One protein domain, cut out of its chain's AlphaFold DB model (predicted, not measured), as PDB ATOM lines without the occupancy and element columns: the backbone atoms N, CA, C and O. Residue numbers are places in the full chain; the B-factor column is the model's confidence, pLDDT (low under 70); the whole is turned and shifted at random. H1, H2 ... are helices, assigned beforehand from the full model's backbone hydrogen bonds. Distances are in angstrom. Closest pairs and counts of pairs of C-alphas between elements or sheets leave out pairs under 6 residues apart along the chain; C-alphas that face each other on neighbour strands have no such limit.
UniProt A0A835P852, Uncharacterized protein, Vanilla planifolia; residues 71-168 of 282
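AT A GLANCE: This is residues 71 to 168 of the 282 residues of an uncharacterized protein of Vanilla planifolia (UniProt A0A835P852). Three helices, H3, H4 and H5, lie side by side with their centres at the corners of a triangle, and a helical hairpin, H1 and H2, is laid crosswise on this group. H1 crosses H4 nearly at a right angle with its residues 82 to 86, and H2 packs on H1 alone, away from the other three helices. The printed part has 98 residues with five named helices in the order H1, H2, H3, H4, H5 and no named strand: an all helix domain. It is compact, with a radius of gyration of the C-alphas of 13.0 A, and rounded, spanning 36 by 32 by 29 A.

HOW THE PARTS SIT: H1, residues 74 to 87, and H2, residues 91 to 100, form a helical hairpin, at a shallow tilt of 24 degrees, opposite ways. They touch through residues 81 to 85 of H1 alone, and their closest C-alphas, those of Ala 84 and Leu 94, are 6.4 A apart. H3, residues 107 to 115, is apart from H2 and close but not clearly touching H1, the closest C-alphas being those of Leu 78 and Phe 113, 6.2 A apart. H4, residues 129 to 145, is the hub, touching three other helices. It touches H1 about perpendicular, at 82 degrees, with the C-alphas of Phe 85 and Leu 136 closest at 6.3 A. H3 and H4, a helical hairpin at a shallow tilt of 16 degrees, only just touch, with 3 pairs of C-alphas within 8 A; the closest are those of Leu 114 and Arg 137, 5.9 A apart. H5, residues 154 to 166, touches H3 at a shallow tilt of 7 degrees, the same way, with the C-alphas of Leu 111 and Val 156 closest at 6.1 A. H4 and H5, a helical hairpin at a shallow tilt of 20 degrees, only just touch, with 3 such pairs; the closest are Leu 134 and Leu 164, whose C-alphas are 7.7 A apart. In H1, H3 and H5 every O i to N i+4 pair is within hydrogen-bond range; in H2 5 of 6 are, and in H4 12 of 13.

IN THESE COORDINATES: H1 begins at C-alpha 74, (17.745, 18.325, -106.696), and measures 20.2 A from first to last C-alpha. H2 and H3 are shorter. H4, the longest with 17 residues, measures 25.0 A from C-alpha 129 at (15.445, 2.289, -91.655). H5 measures 18.5 A and ends at C-alpha 166, (4.082, 10.287, -87.933).

THE WHOLE: The C-alphas of Ser 127 and Cys 149 are the two farthest apart, 37.3 A. The printed part has no cut. The link from H3 to H4, residues 116 to 128, is long. The mean pLDDT of the printed part is 77.9, and residues 71 to 73, 89 to 91, 120, 124 to 131 and 167 to 168 are under 70.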
ATOM      1  N   SER A  71      15.261  16.344-115.596       55.62
ATOM      2  CA  SER A  71      16.051  17.567-115.327       55.62
ATOM      3  C   SER A  71      15.975  18.248-113.944       55.62
ATOM      4  O   SER A  71      16.312  19.424-113.841       55.62
ATOM      5  N   ASP A  72      15.629  17.548-112.868       61.09
ATOM      6  CA  ASP A  72      15.737  18.072-111.514       61.09
ATOM      7  C   ASP A  72      17.032  17.513-110.904       61.09
ATOM      8  O   ASP A  72      17.064  16.359-110.480       61.09
ATOM      9  N   PRO A  73      18.132  18.290-110.811       68.81
ATOM     10  CA  PRO A  73      19.362  17.841-110.142       68.81
ATOM     11  C   PRO A  73      19.181  17.713-108.619       68.81
ATOM     12  O   PRO A  73      20.061  17.236-107.901       68.81
ATOM     13  N   ILE A  74      18.034  18.165-108.113       78.00
ATOM     14  CA  ILE A  74      17.745  18.325-106.696       78.00
ATOM     15  C   ILE A  74      17.697  16.970-105.971       78.00
ATOM     16  O   ILE A  74      18.403  16.851-104.978       78.00
ATOM     17  N   PRO A  75      16.977  15.921-106.416       80.19
ATOM     18  CA  PRO A  75      16.934  14.642-105.702       80.19
ATOM     19  C   PRO A  75      18.310  13.985-105.529       80.19
ATOM     20  O   PRO A  75      18.605  13.478-104.450       80.19
ATOM     21  N   LEU A  76      19.181  14.066-106.544       81.38
ATOM     22  CA  LEU A  76      20.556  13.554-106.474       81.38
ATOM     23  C   LEU A  76      21.404  14.340-105.468       81.38
ATOM     24  O   LEU A  76      22.144  13.751-104.683       81.38
ATOM     25  N   LEU A  77      21.262  15.668-105.453       85.62
ATOM     26  CA  LEU A  77      21.906  16.516-104.453       85.62
ATOM     27  C   LEU A  77      21.410  16.186-103.036       85.62
ATOM     28  O   LEU A  77      22.205  16.122-102.102       85.62
ATOM     29  N   LEU A  78      20.107  15.951-102.863       87.50
ATOM     30  CA  LEU A  78      19.541  15.568-101.569       87.50
ATOM     31  C   LEU A  78      20.081  14.202-101.116       87.50
ATOM     32  O   LEU A  78      20.454  14.072 -99.954       87.50
ATOM     33  N   ASP A  79      20.202  13.227-102.020       85.94
ATOM     34  CA  ASP A  79      20.812  11.919-101.735       85.94
ATOM     35  C   ASP A  79      22.284  12.046-101.315       85.94
ATOM     36  O   ASP A  79      22.711  11.421-100.342       85.94
ATOM     37  N   GLN A  80      23.055  12.917-101.970       85.81
ATOM     38  CA  GLN A  80      24.434  13.213-101.570       85.81
ATOM     39  C   GLN A  80      24.503  13.807-100.162       85.81
ATOM     40  O   GLN A  80      25.355  13.408 -99.366       85.81
ATOM     41  N   ILE A  81      23.583  14.708 -99.815       87.31
ATOM     42  CA  ILE A  81      23.500  15.264 -98.462       87.31
ATOM     43  C   ILE A  81      23.164  14.152 -97.465       87.31
ATOM     44  O   ILE A  81      23.868  14.013 -96.469       87.31
ATOM     45  N   TYR A  82      22.164  13.308 -97.741       87.62
ATOM     46  CA  TYR A  82      21.848  12.167 -96.875       87.62
ATOM     47  C   TYR A  82      23.064  11.257 -96.660       87.62
ATOM     48  O   TYR A  82      23.334  10.885 -95.519       87.62
ATOM     49  N   SER A  83      23.844  10.979 -97.712       84.75
ATOM     50  CA  SER A  83      25.076  10.190 -97.595       84.75
ATOM     51  C   SER A  83      26.115  10.873 -96.696       84.75
ATOM     52  O   SER A  83      26.657  10.245 -95.789       84.75
ATOM     53  N   ALA A  84      26.329  12.185 -96.852       85.56
ATOM     54  CA  ALA A  84      27.264  12.938 -96.022       85.56
ATOM     55  C   ALA A  84      26.870  12.886 -94.536       85.56
ATOM     56  O   ALA A  84      27.725  12.671 -93.681       85.56
ATOM     57  N   PHE A  85      25.577  13.013 -94.223       83.31
ATOM     58  CA  PHE A  85      25.081  12.902 -92.849       83.31
ATOM     59  C   PHE A  85      25.121  11.469 -92.298       83.31
ATOM     60  O   PHE A  85      25.255  11.300 -91.087       83.31
ATOM     61  N   ALA A  86      25.001  10.448 -93.148       82.50
ATOM     62  CA  ALA A  86      25.043   9.047 -92.735       82.50
ATOM     63  C   ALA A  86      26.460   8.577 -92.382       82.50
ATOM     64  O   ALA A  86      26.640   7.895 -91.378       82.50
ATOM     65  N   PHE A  87      27.461   8.972 -93.174       78.31
ATOM     66  CA  PHE A  87      28.845   8.515 -93.006       78.31
ATOM     67  C   PHE A  87      29.719   9.455 -92.164       78.31
ATOM     68  O   PHE A  87      30.825   9.084 -91.782       78.31
ATOM     69  N   SER A  88      29.243  10.663 -91.848       72.88
ATOM     70  CA  SER A  88      29.990  11.624 -91.035       72.88
ATOM     71  C   SER A  88      29.505  11.651 -89.580       72.88
ATOM     72  O   SER A  88      28.399  12.115 -89.266       72.88
ATOM     73  N   ALA A  89      30.354  11.154 -88.678       63.81
ATOM     74  CA  ALA A  89      30.179  11.293 -87.232       63.81
ATOM     75  C   ALA A  89      30.613  12.690 -86.739       63.81
ATOM     76  O   ALA A  89      29.918  13.287 -85.917       63.81
ATOM     77  N   ASP A  90      31.683  13.245 -87.318       69.56
ATOM     78  CA  ASP A  90      32.302  14.500 -86.877       69.56
ATOM     79  C   ASP A  90      31.786  15.735 -87.629       69.56
ATOM     80  O   ASP A  90      31.739  15.777 -88.861       69.56
ATOM     81  N   GLY A  91      31.471  16.804 -86.888       68.50
ATOM     82  CA  GLY A  91      30.939  18.050 -87.458       68.50
ATOM     83  C   GLY A  91      31.884  18.763 -88.438       68.50
ATOM     84  O   GLY A  91      31.419  19.408 -89.379       68.50
ATOM     85  N   SER A  92      33.203  18.624 -88.271       72.31
ATOM     86  CA  SER A  92      34.206  19.227 -89.165       72.31
ATOM     87  C   SER A  92      34.257  18.534 -90.533       72.31
ATOM     88  O   SER A  92      34.215  19.204 -91.566       72.31
ATOM     89  N   ALA A  93      34.273  17.198 -90.557       74.12
ATOM     90  CA  ALA A  93      34.253  16.394 -91.781       74.12
ATOM     91  C   ALA A  93      32.941  16.576 -92.566       74.12
ATOM     92  O   ALA A  93      32.945  16.641 -93.803       74.12
ATOM     93  N   LEU A  94      31.826  16.730 -91.844       82.06
ATOM     94  CA  LEU A  94      30.524  17.048 -92.417       82.06
ATOM     95  C   LEU A  94      30.544  18.417 -93.110       82.06
ATOM     96  O   LEU A  94      30.190  18.513 -94.283       82.06
ATOM     97  N   ASN A  95      31.018  19.462 -92.425       78.88
ATOM     98  CA  ASN A  95      31.086  20.815 -92.987       78.88
ATOM     99  C   ASN A  95      31.980  20.886 -94.232       78.88
ATOM    100  O   ASN A  95      31.597  21.518 -95.214       78.88
ATOM    101  N   SER A  96      33.114  20.182 -94.240       79.00
ATOM    102  CA  SER A  96      33.985  20.068 -95.421       79.00
ATOM    103  C   SER A  96      33.318  19.337 -96.591       79.00
ATOM    104  O   SER A  96      33.591  19.619 -97.757       79.00
ATOM    105  N   SER A  97      32.422  18.390 -96.317       81.12
ATOM    106  CA  SER A  97      31.663  17.697 -97.364       81.12
ATOM    107  C   SER A  97      30.522  18.548 -97.911       81.12
ATOM    108  O   SER A  97      30.312  18.573 -99.121       81.12
ATOM    109  N   LEU A  98      29.834  19.298 -97.050       83.38
ATOM    110  CA  LEU A  98      28.729  20.172 -97.440       83.38
ATOM    111  C   LEU A  98      29.203  21.477 -98.098       83.38
ATOM    112  O   LEU A  98      28.521  21.990 -98.986       83.38
ATOM    113  N   SER A  99      30.387  21.992 -97.746       79.88
ATOM    114  CA  SER A  99      30.974  23.180 -98.387       79.88
ATOM    115  C   SER A  99      31.267  22.947 -99.873       79.88
ATOM    116  O   SER A  99      31.035  23.834-100.698       79.88
ATOM    117  N   ARG A 100      31.671  21.720-100.237       81.12
ATOM    118  CA  ARG A 100      31.855  21.290-101.634       81.12
ATOM    119  C   ARG A 100      30.560  21.341-102.446       81.12
ATOM    120  O   ARG A 100      30.615  21.585-103.646       81.12
ATOM    121  N   LEU A 101      29.407  21.173-101.796       79.00
ATOM    122  CA  LEU A 101      28.090  21.198-102.441       79.00
ATOM    123  C   LEU A 101      27.529  22.619-102.635       79.00
ATOM    124  O   LEU A 101      26.496  22.768-103.283       79.00
ATOM    125  N   ARG A 102      28.184  23.661-102.088       77.62
ATOM    126  CA  ARG A 102      27.783  25.085-102.195       77.62
ATOM    127  C   ARG A 102      26.275  25.308-101.983       77.62
ATOM    128  O   ARG A 102      25.605  25.974-102.775       77.62
ATOM    129  N   LEU A 103      25.742  24.732-100.908       80.94
ATOM    130  CA  LEU A 103      24.309  24.740-100.620       80.94
ATOM    131  C   LEU A 103      23.796  26.163-100.359       80.94
ATOM    132  O   LEU A 103      24.301  26.868 -99.487       80.94
ATOM    133  N   ARG A 104      22.743  26.568-101.076       80.25
ATOM    134  CA  ARG A 104      21.966  27.774-100.760       80.25
ATOM    135  C   ARG A 104      20.742  27.374 -99.951       80.25
ATOM    136  O   ARG A 104      19.772  26.858-100.506       80.25
ATOM    137  N   LEU A 105      20.794  27.596 -98.641       83.94
ATOM    138  CA  LEU A 105      19.666  27.288 -97.772       83.94
ATOM    139  C   LEU A 105      18.498  28.241 -98.041       83.94
ATOM    140  O   LEU A 105      18.623  29.459 -97.946       83.94
ATOM    141  N   SER A 106      17.351  27.656 -98.371       85.44
ATOM    142  CA  SER A 106      16.063  28.332 -98.506       85.44
ATOM    143  C   SER A 106      14.981  27.487 -97.837       85.44
ATOM    144  O   SER A 106      15.157  26.279 -97.654       85.44
ATOM    145  N   GLU A 107      13.851  28.106 -97.486       86.50
ATOM    146  CA  GLU A 107      12.702  27.384 -96.923       86.50
ATOM    147  C   GLU A 107      12.273  26.215 -97.825       86.50
ATOM    148  O   GLU A 107      12.089  25.096 -97.344       86.50
ATOM    149  N   ASP A 108      12.167  26.453 -99.136       85.00
ATOM    150  CA  ASP A 108      11.769  25.431-100.107       85.00
ATOM    151  C   ASP A 108      12.765  24.266-100.138       85.00
ATOM    152  O   ASP A 108      12.367  23.103-100.072       85.00
ATOM    153  N   PHE A 109      14.067  24.563-100.131       88.75
ATOM    154  CA  PHE A 109      15.107  23.537-100.113       88.75
ATOM    155  C   PHE A 109      15.017  22.639 -98.873       88.75
ATOM    156  O   PHE A 109      15.024  21.411 -98.990       88.75
ATOM    157  N   VAL A 110      14.870  23.229 -97.682       89.69
ATOM    158  CA  VAL A 110      14.777  22.460 -96.433       89.69
ATOM    159  C   VAL A 110      13.488  21.637 -96.383       89.69
ATOM    160  O   VAL A 110      13.514  20.468 -95.995       89.69
ATOM    161  N   LEU A 111      12.360  22.189 -96.837       88.25
ATOM    162  CA  LEU A 111      11.105  21.440 -96.936       88.25
ATOM    163  C   LEU A 111      11.199  20.277 -97.926       88.25
ATOM    164  O   LEU A 111      10.653  19.204 -97.643       88.25
ATOM    165  N   ARG A 112      11.883  20.464 -99.061       86.75
ATOM    166  CA  ARG A 112      12.157  19.391-100.023       86.75
ATOM    167  C   ARG A 112      13.023  18.310 -99.394       86.75
ATOM    168  O   ARG A 112      12.625  17.152 -99.446       86.75
ATOM    169  N   PHE A 113      14.111  18.666 -98.707       90.50
ATOM    170  CA  PHE A 113      14.961  17.698 -98.004       90.50
ATOM    171  C   PHE A 113      14.172  16.863 -96.984       90.50
ATOM    172  O   PHE A 113      14.244  15.635 -96.994       90.50
ATOM    173  N   LEU A 114      13.354  17.510 -96.145       87.94
ATOM    174  CA  LEU A 114      12.543  16.835 -95.125       87.94
ATOM    175  C   LEU A 114      11.489  15.880 -95.717       87.94
ATOM    176  O   LEU A 114      11.098  14.911 -95.065       87.94
ATOM    177  N   ARG A 115      10.999  16.152 -96.932       86.12
ATOM    178  CA  ARG A 115      10.006  15.317 -97.634       86.12
ATOM    179  C   ARG A 115      10.642  14.265 -98.538       86.12
ATOM    180  O   ARG A 115       9.965  13.295 -98.878       86.12
ATOM    181  N   HIS A 116      11.905  14.458 -98.907       86.44
ATOM    182  CA  HIS A 116      12.631  13.594 -99.826       86.44
ATOM    183  C   HIS A 116      12.738  12.175 -99.285       86.44
ATOM    184  O   HIS A 116      12.937  11.958 -98.085       86.44
ATOM    185  N   ARG A 117      12.584  11.207-100.185       83.06
ATOM    186  CA  ARG A 117      12.774   9.789 -99.896       83.06
ATOM    187  C   ARG A 117      14.095   9.381-100.533       83.06
ATOM    188  O   ARG A 117      14.115   9.228-101.753       83.06
ATOM    189  N   PRO A 118      15.173   9.265 -99.741       80.06
ATOM    190  CA  PRO A 118      16.465   8.928-100.298       80.06
ATOM    191  C   PRO A 118      16.466   7.512-100.858       80.06
ATOM    192  O   PRO A 118      15.696   6.653-100.413       80.06
ATOM    193  N   HIS A 119      17.342   7.279-101.829       72.88
ATOM    194  CA  HIS A 119      17.518   5.953-102.401       72.88
ATOM    195  C   HIS A 119      17.932   4.938-101.309       72.88
ATOM    196  O   HIS A 119      18.756   5.280-100.454       72.88
ATOM    197  N   PRO A 120      17.418   3.688-101.318       68.56
ATOM    198  CA  PRO A 120      17.688   2.697-100.269       68.56
ATOM    199  C   PRO A 120      19.176   2.424-100.014       68.56
ATOM    200  O   PRO A 120      19.551   2.090 -98.901       68.56
ATOM    201  N   SER A 121      20.032   2.612-101.021       70.31
ATOM    202  CA  SER A 121      21.486   2.434-100.902       70.31
ATOM    203  C   SER A 121      22.202   3.534-100.106       70.31
ATOM    204  O   SER A 121      23.375   3.379 -99.782       70.31
ATOM    205  N   VAL A 122      21.542   4.668 -99.850       72.56
ATOM    206  CA  VAL A 122      22.129   5.843 -99.183       72.56
ATOM    207  C   VAL A 122      21.945   5.780 -97.667       72.56
ATOM    208  O   VAL A 122      22.746   6.340 -96.919       72.56
ATOM    209  N   VAL A 123      20.890   5.108 -97.201       70.06
ATOM    210  CA  VAL A 123      20.605   4.954 -95.774       70.06
ATOM    211  C   VAL A 123      21.224   3.635 -95.307       70.06
ATOM    212  O   VAL A 123      20.941   2.605 -95.913       70.06
ATOM    213  N   PRO A 124      22.059   3.629 -94.252       64.75
ATOM    214  CA  PRO A 124      22.619   2.395 -93.715       64.75
ATOM    215  C   PRO A 124      21.507   1.391 -93.394       64.75
ATOM    216  O   PRO A 124      20.496   1.768 -92.796       64.75
ATOM    217  N   ASN A 125      21.698   0.124 -93.781       56.75
ATOM    218  CA  ASN A 125      20.781  -0.985 -93.502       56.75
ATOM    219  C   ASN A 125      20.757  -1.290 -91.993       56.75
ATOM    220  O   ASN A 125      21.353  -2.256 -91.528       56.75
ATOM    221  N   ALA A 126      20.103  -0.435 -91.215       55.69
ATOM    222  CA  ALA A 126      19.756  -0.703 -89.830       55.69
ATOM    223  C   ALA A 126      18.376  -1.370 -89.780       55.69
ATOM    224  O   ALA A 126      17.522  -1.110 -90.630       55.69
ATOM    225  N   SER A 127      18.139  -2.190 -88.753       55.38
ATOM    226  CA  SER A 127      16.850  -2.843 -88.475       55.38
ATOM    227  C   SER A 127      15.656  -1.875 -88.481       55.38
ATOM    228  O   SER A 127      14.545  -2.281 -88.803       55.38
ATOM    229  N   ASP A 128      15.911  -0.584 -88.232       61.75
ATOM    230  CA  ASP A 128      14.927   0.493 -88.253       61.75
ATOM    231  C   ASP A 128      15.285   1.598 -89.266       61.75
ATOM    232  O   ASP A 128      15.572   2.741 -88.897       61.75
ATOM    233  N   VAL A 129      15.220   1.303 -90.568       63.91
ATOM    234  CA  VAL A 129      15.445   2.289 -91.655       63.91
ATOM    235  C   VAL A 129      14.656   3.593 -91.439       63.91
ATOM    236  O   VAL A 129      15.155   4.691 -91.692       63.91
ATOM    237  N   SER A 130      13.430   3.493 -90.915       64.19
ATOM    238  CA  SER A 130      12.586   4.653 -90.591       64.19
ATOM    239  C   SER A 130      13.169   5.541 -89.484       64.19
ATOM    240  O   SER A 130      13.039   6.764 -89.566       64.19
ATOM    241  N   ASN A 131      13.828   4.952 -88.481       68.94
ATOM    242  CA  ASN A 131      14.452   5.680 -87.373       68.94
ATOM    243  C   ASN A 131      15.768   6.319 -87.808       68.94
ATOM    244  O   ASN A 131      15.991   7.498 -87.529       68.94
ATOM    245  N   SER A 132      16.580   5.600 -88.586       77.81
ATOM    246  CA  SER A 132      17.797   6.150 -89.188       77.81
ATOM    247  C   SER A 132      17.480   7.338 -90.102       77.81
ATOM    248  O   SER A 132      18.113   8.387 -90.003       77.81
ATOM    249  N   LEU A 133      16.440   7.237 -90.936       82.06
ATOM    250  CA  LEU A 133      16.032   8.331 -91.818       82.06
ATOM    251  C   LEU A 133      15.527   9.559 -91.047       82.06
ATOM    252  O   LEU A 133      15.862  10.696 -91.392       82.06
ATOM    253  N   LEU A 134      14.719   9.350 -90.005       80.12
ATOM    254  CA  LEU A 134      14.250  10.437 -89.150       80.12
ATOM    255  C   LEU A 134      15.425  11.129 -88.449       80.12
ATOM    256  O   LEU A 134      15.487  12.358 -88.435       80.12
ATOM    257  N   GLN A 135      16.380  10.359 -87.931       77.69
ATOM    258  CA  GLN A 135      17.582  10.887 -87.293       77.69
ATOM    259  C   GLN A 135      18.411  11.738 -88.265       77.69
ATOM    260  O   GLN A 135      18.833  12.832 -87.896       77.69
ATOM    261  N   LEU A 136      18.582  11.306 -89.519       83.88
ATOM    262  CA  LEU A 136      19.272  12.095 -90.548       83.88
ATOM    263  C   LEU A 136      18.540  13.411 -90.850       83.88
ATOM    264  O   LEU A 136      19.168  14.469 -90.903       83.88
ATOM    265  N   ARG A 137      17.207  13.376 -90.974       86.69
ATOM    266  CA  ARG A 137      16.376  14.581 -91.175       86.69
ATOM    267  C   ARG A 137      16.514  15.581 -90.037       86.69
ATOM    268  O   ARG A 137      16.566  16.786 -90.269       86.69
ATOM    269  N   ILE A 138      16.593  15.071 -88.819       81.00
ATOM    270  CA  ILE A 138      16.767  15.860 -87.608       81.00
ATOM    271  C   ILE A 138      18.180  16.442 -87.520       81.00
ATOM    272  O   ILE A 138      18.320  17.625 -87.224       81.00
ATOM    273  N   ARG A 139      19.222  15.656 -87.825       81.00
ATOM    274  CA  ARG A 139      20.609  16.149 -87.877       81.00
ATOM    275  C   ARG A 139      20.773  17.247 -88.921       81.00
ATOM    276  O   ARG A 139      21.419  18.248 -88.641       81.00
ATOM    277  N   PHE A 140      20.162  17.101 -90.095       87.12
ATOM    278  CA  PHE A 140      20.165  18.153 -91.112       87.12
ATOM    279  C   PHE A 140      19.446  19.418 -90.632       87.12
ATOM    280  O   PHE A 140      19.945  20.527 -90.818       87.12
ATOM    281  N   PHE A 141      18.290  19.260 -89.984       85.31
ATOM    282  CA  PHE A 141      17.551  20.378 -89.403       85.31
ATOM    283  C   PHE A 141      18.385  21.135 -88.358       85.31
ATOM    284  O   PHE A 141      18.406  22.365 -88.366       85.31
ATOM    285  N   ASP A 142      19.096  20.415 -87.491       79.19
ATOM    286  CA  ASP A 142      20.014  20.988 -86.503       79.19
ATOM    287  C   ASP A 142      21.244  21.628 -87.172       79.19
ATOM    288  O   ASP A 142      21.653  22.730 -86.841       79.19
ATOM    289  N   TRP A 143      21.799  21.029 -88.218       83.50
ATOM    290  CA  TRP A 143      22.893  21.653 -88.963       83.50
ATOM    291  C   TRP A 143      22.484  22.988 -89.614       83.50
ATOM    292  O   TRP A 143      23.266  23.941 -89.618       83.50
ATOM    293  N   CYS A 144      21.245  23.092 -90.107       84.00
ATOM    294  CA  CYS A 144      20.735  24.318 -90.723       84.00
ATOM    295  C   CYS A 144      20.710  25.508 -89.751       84.00
ATOM    296  O   CYS A 144      20.976  26.623 -90.187       84.00
ATOM    297  N   ILE A 145      20.427  25.300 -88.454       76.00
ATOM    298  CA  ILE A 145      20.418  26.411 -87.476       76.00
ATOM    299  C   ILE A 145      21.810  26.987 -87.215       76.00
ATOM    300  O   ILE A 145      21.923  28.112 -86.740       76.00
ATOM    301  N   HIS A 146      22.859  26.224 -87.516       77.06
ATOM    302  CA  HIS A 146      24.243  26.649 -87.339       77.06
ATOM    303  C   HIS A 146      24.788  27.390 -88.564       77.06
ATOM    304  O   HIS A 146      25.902  27.911 -88.512       77.06
ATOM    305  N   GLN A 147      24.037  27.445 -89.669       80.56
ATOM    306  CA  GLN A 147      24.485  28.160 -90.854       80.56
ATOM    307  C   GLN A 147      24.267  29.667 -90.694       80.56
ATOM    308  O   GLN A 147      23.179  30.099 -90.298       80.56
ATOM    309  N   PRO A 148      25.275  30.494 -91.029       74.06
ATOM    310  CA  PRO A 148      25.124  31.936 -90.980       74.06
ATOM    311  C   PRO A 148      24.004  32.371 -91.931       74.06
ATOM    312  O   PRO A 148      23.882  31.863 -93.046       74.06
ATOM    313  N   CYS A 149      23.191  33.326 -91.482       76.12
ATOM    314  CA  CYS A 149      22.111  33.936 -92.264       76.12
ATOM    315  C   CYS A 149      20.919  33.022 -92.606       76.12
ATOM    316  O   CYS A 149      20.071  33.431 -93.401       76.12
ATOM    317  N   TYR A 150      20.797  31.837 -92.001       80.06
ATOM    318  CA  TYR A 150      19.611  30.996 -92.154       80.06
ATOM    319  C   TYR A 150      18.880  30.805 -90.823       80.06
ATOM    320  O   TYR A 150      19.464  30.433 -89.810       80.06
ATOM    321  N   PHE A 151      17.566  31.016 -90.849       78.12
ATOM    322  CA  PHE A 151      16.674  30.735 -89.732       78.12
ATOM    323  C   PHE A 151      15.516  29.885 -90.223       78.12
ATOM    324  O   PHE A 151      14.928  30.152 -91.273       78.12
ATOM    325  N   HIS A 152      15.159  28.866 -89.446       81.38
ATOM    326  CA  HIS A 152      13.998  28.049 -89.765       81.38
ATOM    327  C   HIS A 152      12.723  28.880 -89.720       81.38
ATOM    328  O   HIS A 152      12.462  29.608 -88.761       81.38
ATOM    329  N   THR A 153      11.893  28.712 -90.740       81.94
ATOM    330  CA  THR A 153      10.587  29.355 -90.795       81.94
ATOM    331  C   THR A 153       9.522  28.497 -90.122       81.94
ATOM    332  O   THR A 153       9.684  27.295 -89.877       81.94
ATOM    333  N   ARG A 154       8.374  29.115 -89.847       76.88
ATOM    334  CA  ARG A 154       7.197  28.457 -89.264       76.88
ATOM    335  C   ARG A 154       6.798  27.176 -90.009       76.88
ATOM    336  O   ARG A 154       6.444  26.181 -89.371       76.88
ATOM    337  N   THR A 155       6.876  27.185 -91.336       81.44
ATOM    338  CA  THR A 155       6.533  26.042 -92.190       81.44
ATOM    339  C   THR A 155       7.491  24.872 -91.993       81.44
ATOM    340  O   THR A 155       7.054  23.720 -91.930       81.44
ATOM    341  N   VAL A 156       8.787  25.160 -91.854       84.25
ATOM    342  CA  VAL A 156       9.853  24.168 -91.671       84.25
ATOM    343  C   VAL A 156       9.705  23.457 -90.324       84.25
ATOM    344  O   VAL A 156       9.702  22.225 -90.279       84.25
ATOM    345  N   TYR A 157       9.437  24.203 -89.246       76.88
ATOM    346  CA  TYR A 157       9.107  23.611 -87.944       76.88
ATOM    347  C   TYR A 157       7.857  22.735 -88.003       76.88
ATOM    348  O   TYR A 157       7.877  21.596 -87.542       76.88
ATOM    349  N   HIS A 158       6.768  23.229 -88.594       78.06
ATOM    350  CA  HIS A 158       5.542  22.443 -88.721       78.06
ATOM    351  C   HIS A 158       5.772  21.143 -89.515       78.06
ATOM    352  O   HIS A 158       5.255  20.087 -89.150       78.06
ATOM    353  N   ALA A 159       6.582  21.187 -90.578       85.25
ATOM    354  CA  ALA A 159       6.954  19.995 -91.332       85.25
ATOM    355  C   ALA A 159       7.735  18.988 -90.473       85.25
ATOM    356  O   ALA A 159       7.391  17.805 -90.494       85.25
ATOM    357  N   LEU A 160       8.719  19.453 -89.694       81.88
ATOM    358  CA  LEU A 160       9.493  18.615 -88.777       81.88
ATOM    359  C   LEU A 160       8.599  17.966 -87.713       81.88
ATOM    360  O   LEU A 160       8.642  16.751 -87.538       81.88
ATOM    361  N   PHE A 161       7.745  18.734 -87.037       75.75
ATOM    362  CA  PHE A 161       6.852  18.170 -86.022       75.75
ATOM    363  C   PHE A 161       5.851  17.175 -86.614       75.75
ATOM    364  O   PHE A 161       5.561  16.148 -86.002       75.75
ATOM    365  N   ARG A 162       5.374  17.407 -87.842       79.38
ATOM    366  CA  ARG A 162       4.538  16.434 -88.556       79.38
ATOM    367  C   ARG A 162       5.289  15.134 -88.858       79.38
ATOM    368  O   ARG A 162       4.673  14.074 -88.811       79.38
ATOM    369  N   LEU A 163       6.582  15.208 -89.176       79.38
ATOM    370  CA  LEU A 163       7.451  14.036 -89.337       79.38
ATOM    371  C   LEU A 163       7.605  13.290 -88.011       79.38
ATOM    372  O   LEU A 163       7.255  12.117 -87.942       79.38
ATOM    373  N   LEU A 164       8.028  13.992 -86.959       75.00
ATOM    374  CA  LEU A 164       8.165  13.457 -85.601       75.00
ATOM    375  C   LEU A 164       6.898  12.716 -85.152       75.00
ATOM    376  O   LEU A 164       6.969  11.573 -84.711       75.00
ATOM    377  N   TYR A 165       5.733  13.332 -85.347       70.94
ATOM    378  CA  TYR A 165       4.445  12.751 -84.982       70.94
ATOM    379  C   TYR A 165       4.105  11.475 -85.766       70.94
ATOM    380  O   TYR A 165       3.622  10.503 -85.194       70.94
ATOM    381  N   ARG A 166       4.370  11.453 -87.079       72.56
ATOM    382  CA  ARG A 166       4.082  10.287 -87.933       72.56
ATOM    383  C   ARG A 166       4.944   9.074 -87.611       72.56
ATOM    384  O   ARG A 166       4.486   7.957 -87.810       72.56
ATOM    385  N   HIS A 167       6.167   9.287 -87.136       65.56
ATOM    386  CA  HIS A 167       7.083   8.201 -86.797       65.56
ATOM    387  C   HIS A 167       6.770   7.544 -85.431       65.56
ATOM    388  O   HIS A 167       7.522   6.686 -84.998       65.56
ATOM    389  N   ASN A 168       5.655   7.903 -84.771       58.50
ATOM    390  CA  ASN A 168       5.039   7.253 -83.596       58.50
ATOM    391  C   ASN A 168       5.930   7.040 -82.348       58.50
ATOM    392  O   ASN A 168       5.499   6.447 -81.361       58.50
TER     393      ASN A 168